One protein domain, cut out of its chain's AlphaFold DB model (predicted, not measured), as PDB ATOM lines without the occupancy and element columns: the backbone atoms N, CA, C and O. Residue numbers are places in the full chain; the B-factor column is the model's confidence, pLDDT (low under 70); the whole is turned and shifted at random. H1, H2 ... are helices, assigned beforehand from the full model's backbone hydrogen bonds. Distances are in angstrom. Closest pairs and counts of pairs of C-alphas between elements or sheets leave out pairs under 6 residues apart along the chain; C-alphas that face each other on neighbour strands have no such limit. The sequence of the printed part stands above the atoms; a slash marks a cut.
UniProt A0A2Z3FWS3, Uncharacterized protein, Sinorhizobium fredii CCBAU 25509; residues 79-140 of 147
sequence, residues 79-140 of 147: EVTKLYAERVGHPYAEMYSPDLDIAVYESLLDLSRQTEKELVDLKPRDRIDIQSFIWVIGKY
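What this domain is: This is residues 79 to 140 of the 147 residues of an uncharacterized protein of Sinorhizobium fredii CCBAU 25509 (UniProt A0A2Z3FWS3). Four helices make a small closed ring of contacts: the long helix H3 forms one side, H4 stands across its later half, H1 meets the far end of H4, and the short H2 fills the place between H1 and the earlier half of H3. The links before and after H3 lie toward the two ends of the longest axis. The printed part has 62 residues with four named helices, H1, H2, H3 and H4 in chain order, and no named strand; the class is all helix, with 43 residues in helices. The whole is compact, with a radius of gyration of the C-alphas of 11.3 A, and the C-alphas span 33 by 23 by 18 A.

How they stand to each other: H1, residues 79 to 87, touches H2, residues 92 to 95, and their closest C-alphas, those of Lys 82 and Ala 93, are 4.9 A apart. H3, residues 102 to 118, touches H2 with residues 104 to 111 alone; the closest C-alphas are those of Tyr 92 and Ser 107, 5.6 A apart. H3 touches H4, residues 127 to 139, with residues 112 to 116 alone, and H4 touches H3 with residues 127 to 130 alone. The closest C-alphas here are those of Glu 116 and Ile 130, at 6.5 A, and the two helices are about perpendicular at 88 degrees. H4 touches H1 with residues 134 to 139 alone, about perpendicular at 79 degrees, and the closest C-alphas, those of Tyr 84 and Gly 138, are 4.3 A apart. H1 and H3 are close but not clearly touching: their closest C-alphas, those of Ala 85 and Leu 111, are 7.4 A apart. They run the same way at a steep tilt of 55 degrees. H2 and H4 are apart. In H1, H3 and H4 every O i to N i+4 pair is within hydrogen-bond range; H2 is too short for such a pair, and its one O i to N i+3 pair is within range.

Where its parts are: H1 begins at C-alpha 79, at (-54.368, 27.159, 14.301), and measures 12.7 A from first to last C-alpha. H2, Tyr 92 to Met 95, has four residues. H3 runs 24.6 A from C-alpha 102, at (-40.492, 33.724, 23.817), to C-alpha 118. H4 measures 17.7 A and ends at C-alpha 139, at (-59.570, 30.193, 7.358).

The domain as a whole: The two C-alphas farthest apart, those of Asp 99 and Asp 121, are 35.1 A from each other. The C-alphas of Glu 79 and Tyr 140, first and last of the printed part, are 12.5 A apart. The link from H1 to H2 is tight; those from H2 to H3 and from H3 to H4 are short. The printed part has no cut. Its mean pLDDT is 96.5, and no printed residue is under 70.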
ATOM      1  N   GLU A  79     -53.978  27.901  15.510       93.44
ATOM      2  CA  GLU A  79     -54.368  27.159  14.301       93.44
ATOM      3  C   GLU A  79     -54.383  28.047  13.055       93.44
ATOM      4  O   GLU A  79     -53.746  27.746  12.052       93.44
ATOM      5  N   VAL A  80     -55.085  29.179  13.129       94.50
ATOM      6  CA  VAL A  80     -55.248  30.085  11.986       94.50
ATOM      7  C   VAL A  80     -53.952  30.818  11.646       94.50
ATOM      8  O   VAL A  80     -53.681  31.074  10.479       94.50
ATOM      9  N   THR A  81     -53.127  31.115  12.654       97.00
ATOM     10  CA  THR A  81     -51.840  31.787  12.449       97.00
ATOM     11  C   THR A  81     -50.847  30.851  11.771       97.00
ATOM     12  O   THR A  81     -50.149  31.273  10.854       97.00
ATOM     13  N   LYS A  82     -50.821  29.570  12.168       97.25
ATOM     14  CA  LYS A  82     -50.006  28.546  11.510       97.25
ATOM     15  C   LYS A  82     -50.432  28.356  10.052       97.25
ATOM     16  O   LYS A  82     -49.600  28.472   9.163       97.25
ATOM     17  N   LEU A  83     -51.733  28.189   9.814       96.12
ATOM     18  CA  LEU A  83     -52.311  28.084   8.471       96.12
ATOM     19  C   LEU A  83     -51.975  29.292   7.582       96.12
ATOM     20  O   LEU A  83     -51.705  29.141   6.390       96.12
ATOM     21  N   TYR A  84     -52.007  30.503   8.136       97.56
ATOM     22  CA  TYR A  84     -51.585  31.699   7.415       97.56
ATOM     23  C   TYR A  84     -50.081  31.675   7.111       97.56
ATOM     24  O   TYR A  84     -49.700  31.880   5.962       97.56
ATOM     25  N   ALA A  85     -49.242  31.377   8.108       98.12
ATOM     26  CA  ALA A  85     -47.790  31.312   7.955       98.12
ATOM     27  C   ALA A  85     -47.355  30.303   6.881       98.12
ATOM     28  O   ALA A  85     -46.473  30.617   6.087       98.12
ATOM     29  N   GLU A  86     -48.007  29.139   6.804       97.00
ATOM     30  CA  GLU A  86     -47.781  28.135   5.754       97.00
ATOM     31  C   GLU A  86     -48.050  28.709   4.354       97.00
ATOM     32  O   GLU A  86     -47.233  28.550   3.450       97.00
ATOM     33  N   ARG A  87     -49.162  29.436   4.178       95.69
ATOM     34  CA  ARG A  87     -49.547  30.028   2.884       95.69
ATOM     35  C   ARG A  87     -48.571  31.095   2.402       95.69
ATOM     36  O   ARG A  87     -48.358  31.213   1.200       95.69
ATOM     37  N   VAL A  88     -48.005  31.874   3.321       96.81
ATOM     38  CA  VAL A  88     -47.045  32.937   2.985       96.81
ATOM     39  C   VAL A  88     -45.586  32.474   3.058       96.81
ATOM     40  O   VAL A  88     -44.685  33.280   2.859       96.81
ATOM     41  N   GLY A  89     -45.333  31.189   3.340       97.44
ATOM     42  CA  GLY A  89     -43.983  30.625   3.413       97.44
ATOM     43  C   GLY A  89     -43.144  31.153   4.583       97.44
ATOM     44  O   GLY A  89     -41.922  31.244   4.473       97.44
ATOM     45  N   HIS A  90     -43.776  31.529   5.697       98.50
ATOM     46  CA  HIS A  90     -43.090  32.125   6.840       98.50
ATOM     47  C   HIS A  90     -42.594  31.067   7.853       98.50
ATOM     48  O   HIS A  90     -43.366  30.179   8.227       98.50
ATOM     49  N   PRO A  91     -41.369  31.201   8.413       97.81
ATOM     50  CA  PRO A  91     -40.779  30.242   9.364       97.81
ATOM     51  C   PRO A  91     -41.613  29.923  10.616       97.81
ATOM     52  O   PRO A  91     -41.460  28.860  11.215       97.81
ATOM     53  N   TYR A  92     -42.514  30.827  11.012       98.19
ATOM     54  CA  TYR A  92     -43.449  30.624  12.130       98.19
ATOM     55  C   TYR A  92     -44.220  29.294  12.036       98.19
ATOM     56  O   TYR A  92     -44.489  28.676  13.065       98.19
ATOM     57  N   ALA A  93     -44.557  28.841  10.821       97.19
ATOM     58  CA  ALA A  93     -45.295  27.595  10.601       97.19
ATOM     59  C   ALA A  93     -44.604  26.368  11.223       97.19
ATOM     60  O   ALA A  93     -45.271  25.511  11.811       97.19
ATOM     61  N   GLU A  94     -43.273  26.338  11.140       96.75
ATOM     62  CA  GLU A  94     -42.427  25.254  11.645       96.75
ATOM     63  C   GLU A  94     -41.982  25.485  13.093       96.75
ATOM     64  O   GLU A  94     -41.780  24.533  13.841       96.75
ATOM     65  N   MET A  95     -41.847  26.746  13.517       95.44
ATOM     66  CA  MET A  95     -41.402  27.086  14.875       95.44
ATOM     67  C   MET A  95     -42.508  27.039  15.930       95.44
ATOM     68  O   MET A  95     -42.204  27.039  17.122       95.44
ATOM     69  N   TYR A  96     -43.783  27.044  15.533       97.06
ATOM     70  CA  TYR A  96     -44.885  27.087  16.488       97.06
ATOM     71  C   TYR A  96     -44.837  25.920  17.492       97.06
ATOM     72  O   TYR A  96     -44.889  24.749  17.116       97.06
ATOM     73  N   SER A  97     -44.856  26.270  18.781       96.56
ATOM     74  CA  SER A  97     -45.060  25.353  19.903       96.56
ATOM     75  C   SER A  97     -46.190  25.864  20.809       96.56
ATOM     76  O   SER A  97     -46.330  27.080  20.987       96.56
ATOM     77  N   PRO A  98     -47.016  24.976  21.401       95.75
ATOM     78  CA  PRO A  98     -47.977  25.368  22.430       95.75
ATOM     79  C   PRO A  98     -47.311  25.831  23.736       95.75
ATOM     80  O   PRO A  98     -47.968  26.527  24.512       95.75
ATOM     81  N   ASP A  99     -46.043  25.476  23.965       96.12
ATOM     82  CA  ASP A  99     -45.274  25.947  25.115       96.12
ATOM     83  C   ASP A  99     -45.012  27.453  25.011       96.12
ATOM     84  O   ASP A  99     -44.804  27.993  23.920       96.12
ATOM     85  N   LEU A 100     -45.017  28.144  26.155       97.19
ATOM     86  CA  LEU A 100     -44.812  29.593  26.233       97.19
ATOM     87  C   LEU A 100     -43.329  29.973  26.109       97.19
ATOM     88  O   LEU A 100     -42.726  30.535  27.023       97.19
ATOM     89  N   ASP A 101     -42.750  29.665  24.953       96.94
ATOM     90  CA  ASP A 101     -41.407  30.076  24.557       96.94
ATOM     91  C   ASP A 101     -41.434  31.454  23.882       96.94
ATOM     92  O   ASP A 101     -42.162  31.687  22.914       96.94
ATOM     93  N   ILE A 102     -40.599  32.373  24.367       97.25
ATOM     94  CA  ILE A 102     -40.492  33.724  23.817       97.25
ATOM     95  C   ILE A 102     -40.128  33.724  22.326       97.25
ATOM     96  O   ILE A 102     -40.628  34.579  21.601       97.25
ATOM     97  N   ALA A 103     -39.364  32.738  21.842       97.44
ATOM     98  CA  ALA A 103     -38.984  32.641  20.432       97.44
ATOM     99  C   ALA A 103     -40.201  32.455  19.503       97.44
ATOM    100  O   ALA A 103     -40.247  33.016  18.404       97.44
ATOM    101  N   VAL A 104     -41.234  31.732  19.958       98.06
ATOM    102  CA  VAL A 104     -42.502  31.588  19.218       98.06
ATOM    103  C   VAL A 104     -43.196  32.944  19.102       98.06
ATOM    104  O   VAL A 104     -43.697  33.300  18.034       98.06
ATOM    105  N   TYR A 105     -43.198  33.729  20.182       98.00
ATOM    106  CA  TYR A 105     -43.799  35.059  20.176       98.00
ATOM    107  C   TYR A 105     -43.022  36.046  19.303       98.00
ATOM    108  O   TYR A 105     -43.622  36.778  18.524       98.00
ATOM    109  N   GLU A 106     -41.694  36.039  19.372       97.88
ATOM    110  CA  GLU A 106     -40.847  36.870  18.514       97.88
ATOM    111  C   GLU A 106     -41.067  36.546  17.034       97.88
ATOM    112  O   GLU A 106     -41.222  37.458  16.217       97.88
ATOM    113  N   SER A 107     -41.192  35.262  16.687       98.38
ATOM    114  CA  SER A 107     -41.534  34.863  15.323       98.38
ATOM    115  C   SER A 107     -42.938  35.309  14.900       98.38
ATOM    116  O   SER A 107     -43.130  35.640  13.730       98.38
ATOM    117  N   LEU A 108     -43.913  35.337  15.813       98.44
ATOM    118  CA  LEU A 108     -45.241  35.888  15.533       98.44
ATOM    119  C   LEU A 108     -45.180  37.395  15.254       98.44
ATOM    120  O   LEU A 108     -45.849  37.884  14.342       98.44
ATOM    121  N   LEU A 109     -44.402  38.141  16.041       98.38
ATOM    122  CA  LEU A 109     -44.203  39.572  15.813       98.38
ATOM    123  C   LEU A 109     -43.514  39.817  14.470       98.38
ATOM    124  O   LEU A 109     -43.857  40.770  13.773       98.38
ATOM    125  N   ASP A 110     -42.575  38.953  14.083       98.62
ATOM    126  CA  ASP A 110     -41.950  39.022  12.768       98.62
ATOM    127  C   ASP A 110     -42.950  38.788  11.631       98.62
ATOM    128  O   ASP A 110     -43.080  39.655  10.767       98.62
ATOM    129  N   LEU A 111     -43.743  37.715  11.715       98.69
ATOM    130  CA  LEU A 111     -44.833  37.424  10.780       98.69
ATOM    131  C   LEU A 111     -45.767  38.629  10.627       98.69
ATOM    132  O   LEU A 111     -46.019  39.080   9.516       98.69
ATOM    133  N   SER A 112     -46.223  39.202  11.746       98.25
ATOM    134  CA  SER A 112     -47.107  40.371  11.743       98.25
ATOM    135  C   SER A 112     -46.479  41.588  11.065       98.25
ATOM    136  O   SER A 112     -47.180  42.295  10.348       98.25
ATOM    137  N   ARG A 113     -45.184  41.855  11.285       98.38
ATOM    138  CA  ARG A 113     -44.479  42.982  10.648       98.38
ATOM    139  C   ARG A 113     -44.297  42.763   9.151       98.38
ATOM    140  O   ARG A 113     -44.362  43.727   8.394       98.38
ATOM    141  N   GLN A 114     -44.031  41.530   8.723       98.56
ATOM    142  CA  GLN A 114     -43.960  41.198   7.300       98.56
ATOM    143  C   GLN A 114     -45.330  41.391   6.643       98.56
ATOM    144  O   GLN A 114     -45.426  42.117   5.659       98.56
ATOM    145  N   THR A 115     -46.402  40.866   7.245       98.25
ATOM    146  CA  THR A 115     -47.775  41.085   6.769       98.25
ATOM    147  C   THR A 115     -48.132  42.569   6.690       98.25
ATOM    148  O   THR A 115     -48.681  43.010   5.690       98.25
ATOM    149  N   GLU A 116     -47.806  43.362   7.712       97.81
ATOM    150  CA  GLU A 116     -48.073  44.805   7.726       97.81
ATOM    151  C   GLU A 116     -47.388  45.540   6.564       97.81
ATOM    152  O   GLU A 116     -48.009  46.392   5.931       97.81
ATOM    153  N   LYS A 117     -46.142  45.172   6.235       97.94
ATOM    154  CA  LYS A 117     -45.415  45.739   5.088       97.94
ATOM    155  C   LYS A 117     -46.092  45.416   3.759       97.94
ATOM    156  O   LYS A 117     -46.248  46.315   2.940       97.94
ATOM    157  N   GLU A 118     -46.521  44.170   3.567       97.81
ATOM    158  CA  GLU A 118     -47.219  43.741   2.344       97.81
ATOM    159  C   GLU A 118     -48.610  44.380   2.200       97.81
ATOM    160  O   GLU A 118     -49.139  44.493   1.098       97.81
ATOM    161  N   LEU A 119     -49.212  44.826   3.307       97.06
ATOM    162  CA  LEU A 119     -50.536  45.451   3.325       97.06
ATOM    163  C   LEU A 119     -50.497  46.981   3.430       97.06
ATOM    164  O   LEU A 119     -51.548  47.593   3.620       97.06
ATOM    165  N   VAL A 120     -49.331  47.622   3.291       96.88
ATOM    166  CA  VAL A 120     -49.176  49.075   3.496       96.88
ATOM    167  C   VAL A 120     -50.138  49.912   2.641       96.88
ATOM    168  O   VAL A 120     -50.683  50.909   3.120       96.88
ATOM    169  N   ASP A 121     -50.429  49.468   1.415       97.56
ATOM    170  CA  ASP A 121     -51.339  50.153   0.488       97.56
ATOM    171  C   ASP A 121     -52.797  50.151   0.970       97.56
ATOM    172  O   ASP A 121     -53.562  51.068   0.653       97.56
ATOM    173  N   LEU A 122     -53.178  49.165   1.792       97.19
ATOM    174  CA  LEU A 122     -54.493  49.093   2.437       97.19
ATOM    175  C   LEU A 122     -54.586  49.972   3.689       97.19
ATOM    176  O   LEU A 122     -55.680  50.138   4.227       97.19
ATOM    177  N   LYS A 123     -53.465  50.557   4.133       96.88
ATOM    178  CA  LYS A 123     -53.364  51.441   5.303       96.88
ATOM    179  C   LYS A 123     -53.971  50.812   6.569       96.88
ATOM    180  O   LYS A 123     -54.871  51.420   7.159       96.88
ATOM    181  N   PRO A 124     -53.510  49.614   6.988       96.94
ATOM    182  CA  PRO A 124     -53.955  49.019   8.242       96.94
ATOM    183  C   PRO A 124     -53.687  49.997   9.388       96.94
ATOM    184  O   PRO A 124     -52.635  50.636   9.446       96.94
ATOM    185  N   ARG A 125     -54.653  50.141  10.292       96.75
ATOM    186  CA  ARG A 125     -54.557  51.067  11.423       96.75
ATOM    187  C   ARG A 125     -53.565  50.574  12.471       96.75
ATOM    188  O   ARG A 125     -52.803  51.369  13.014       96.75
ATOM    189  N   ASP A 126     -53.646  49.293  12.803       97.12
ATOM    190  CA  ASP A 126     -52.824  48.609  13.797       97.12
ATOM    191  C   ASP A 126     -52.928  47.086  13.584       97.12
ATOM    192  O   ASP A 126     -53.514  46.608  12.603       97.12
ATOM    193  N   ARG A 127     -52.363  46.281  14.492       97.25
ATOM    194  CA  ARG A 127     -52.359  44.823  14.325       97.25
ATOM    195  C   ARG A 127     -53.706  44.158  14.583       97.25
ATOM    196  O   ARG A 127     -53.804  42.947  14.402       97.25
ATOM    197  N   ILE A 128     -54.757  44.897  14.937       96.00
ATOM    198  CA  ILE A 128     -56.132  44.378  14.904       96.00
ATOM    199  C   ILE A 128     -56.568  44.138  13.456       96.00
ATOM    200  O   ILE A 128     -57.145  43.087  13.157       96.00
ATOM    201  N   ASP A 129     -56.223  45.044  12.540       96.81
ATOM    202  CA  ASP A 129     -56.494  44.865  11.111       96.81
ATOM    203  C   ASP A 129     -55.646  43.720  10.541       96.81
ATOM    204  O   ASP A 129     -56.154  42.862   9.817       96.81
ATOM    205  N   ILE A 130     -54.376  43.634  10.954       97.69
ATOM    206  CA  ILE A 130     -53.482  42.530  10.573       97.69
ATOM    207  C   ILE A 130     -54.008  41.183  11.087       97.69
ATOM    208  O   ILE A 130     -54.061  40.209  10.338       97.69
ATOM    209  N   GLN A 131     -54.460  41.114  12.342       96.31
ATOM    210  CA  GLN A 131     -55.066  39.908  12.911       96.31
ATOM    211  C   GLN A 131     -56.333  39.503  12.158       96.31
ATOM    212  O   GLN A 131     -56.536  38.312  11.910       96.31
ATOM    213  N   SER A 132     -57.153  40.476  11.761       94.44
ATOM    214  CA  SER A 132     -58.357  40.238  10.965       94.44
ATOM    215  C   SER A 132     -58.012  39.681   9.581       94.44
ATOM    216  O   SER A 132     -58.622  38.705   9.144       94.44
ATOM    217  N   PHE A 133     -56.981  40.216   8.924       96.06
ATOM    218  CA  PHE A 133     -56.489  39.689   7.650       96.06
ATOM    219  C   PHE A 133     -55.962  38.252   7.782       96.06
ATOM    220  O   PHE A 133     -56.395  37.362   7.049       96.06
ATOM    221  N   ILE A 134     -55.091  38.000   8.766       95.62
ATOM    222  CA  ILE A 134     -54.559  36.661   9.071       95.62
ATOM    223  C   ILE A 134     -55.702  35.672   9.313       95.62
ATOM    224  O   ILE A 134     -55.656  34.541   8.831       95.62
ATOM    225  N   TRP A 135     -56.746  36.096  10.031       93.25
ATOM    226  CA  TRP A 135     -57.923  35.272  10.287       93.25
ATOM    227  C   TRP A 135     -58.630  34.848   8.997       93.25
ATOM    228  O   TRP A 135     -58.894  33.659   8.813       93.25
ATOM    229  N   VAL A 136     -58.923  35.809   8.116       92.94
ATOM    230  CA  VAL A 136     -59.624  35.566   6.847       92.94
ATOM    231  C   VAL A 136     -58.815  34.625   5.957       92.94
ATOM    232  O   VAL A 136     -59.338  33.603   5.521       92.94
ATOM    233  N   ILE A 137     -57.529  34.911   5.746       93.25
ATOM    234  CA  ILE A 137     -56.677  34.104   4.864       93.25
ATOM    235  C   ILE A 137     -56.391  32.722   5.457       93.25
ATOM    236  O   ILE A 137     -56.429  31.722   4.744       93.25
ATOM    237  N   GLY A 138     -56.142  32.630   6.764       89.62
ATOM    238  CA  GLY A 138     -55.879  31.349   7.417       89.62
ATOM    239  C   GLY A 138     -57.094  30.416   7.413       89.62
ATOM    240  O   GLY A 138     -56.925  29.198   7.355       89.62
ATOM    241  N   LYS A 139     -58.318  30.964   7.452       88.12
ATOM    242  CA  LYS A 139     -59.570  30.193   7.358       88.12
ATOM    243  C   LYS A 139     -60.047  29.944   5.928       88.12
ATOM    244  O   LYS A 139     -60.938  29.121   5.762       88.12
ATOM    245  N   TYR A 140     -59.478  30.616   4.930       84.12
ATOM    246  CA  TYR A 140     -59.867  30.449   3.535       84.12
ATOM    247  C   TYR A 140     -59.553  29.030   3.045       84.12
ATOM    248  O   TYR A 140     -58.390  28.621   3.014       84.12
TER     249      TYR A 140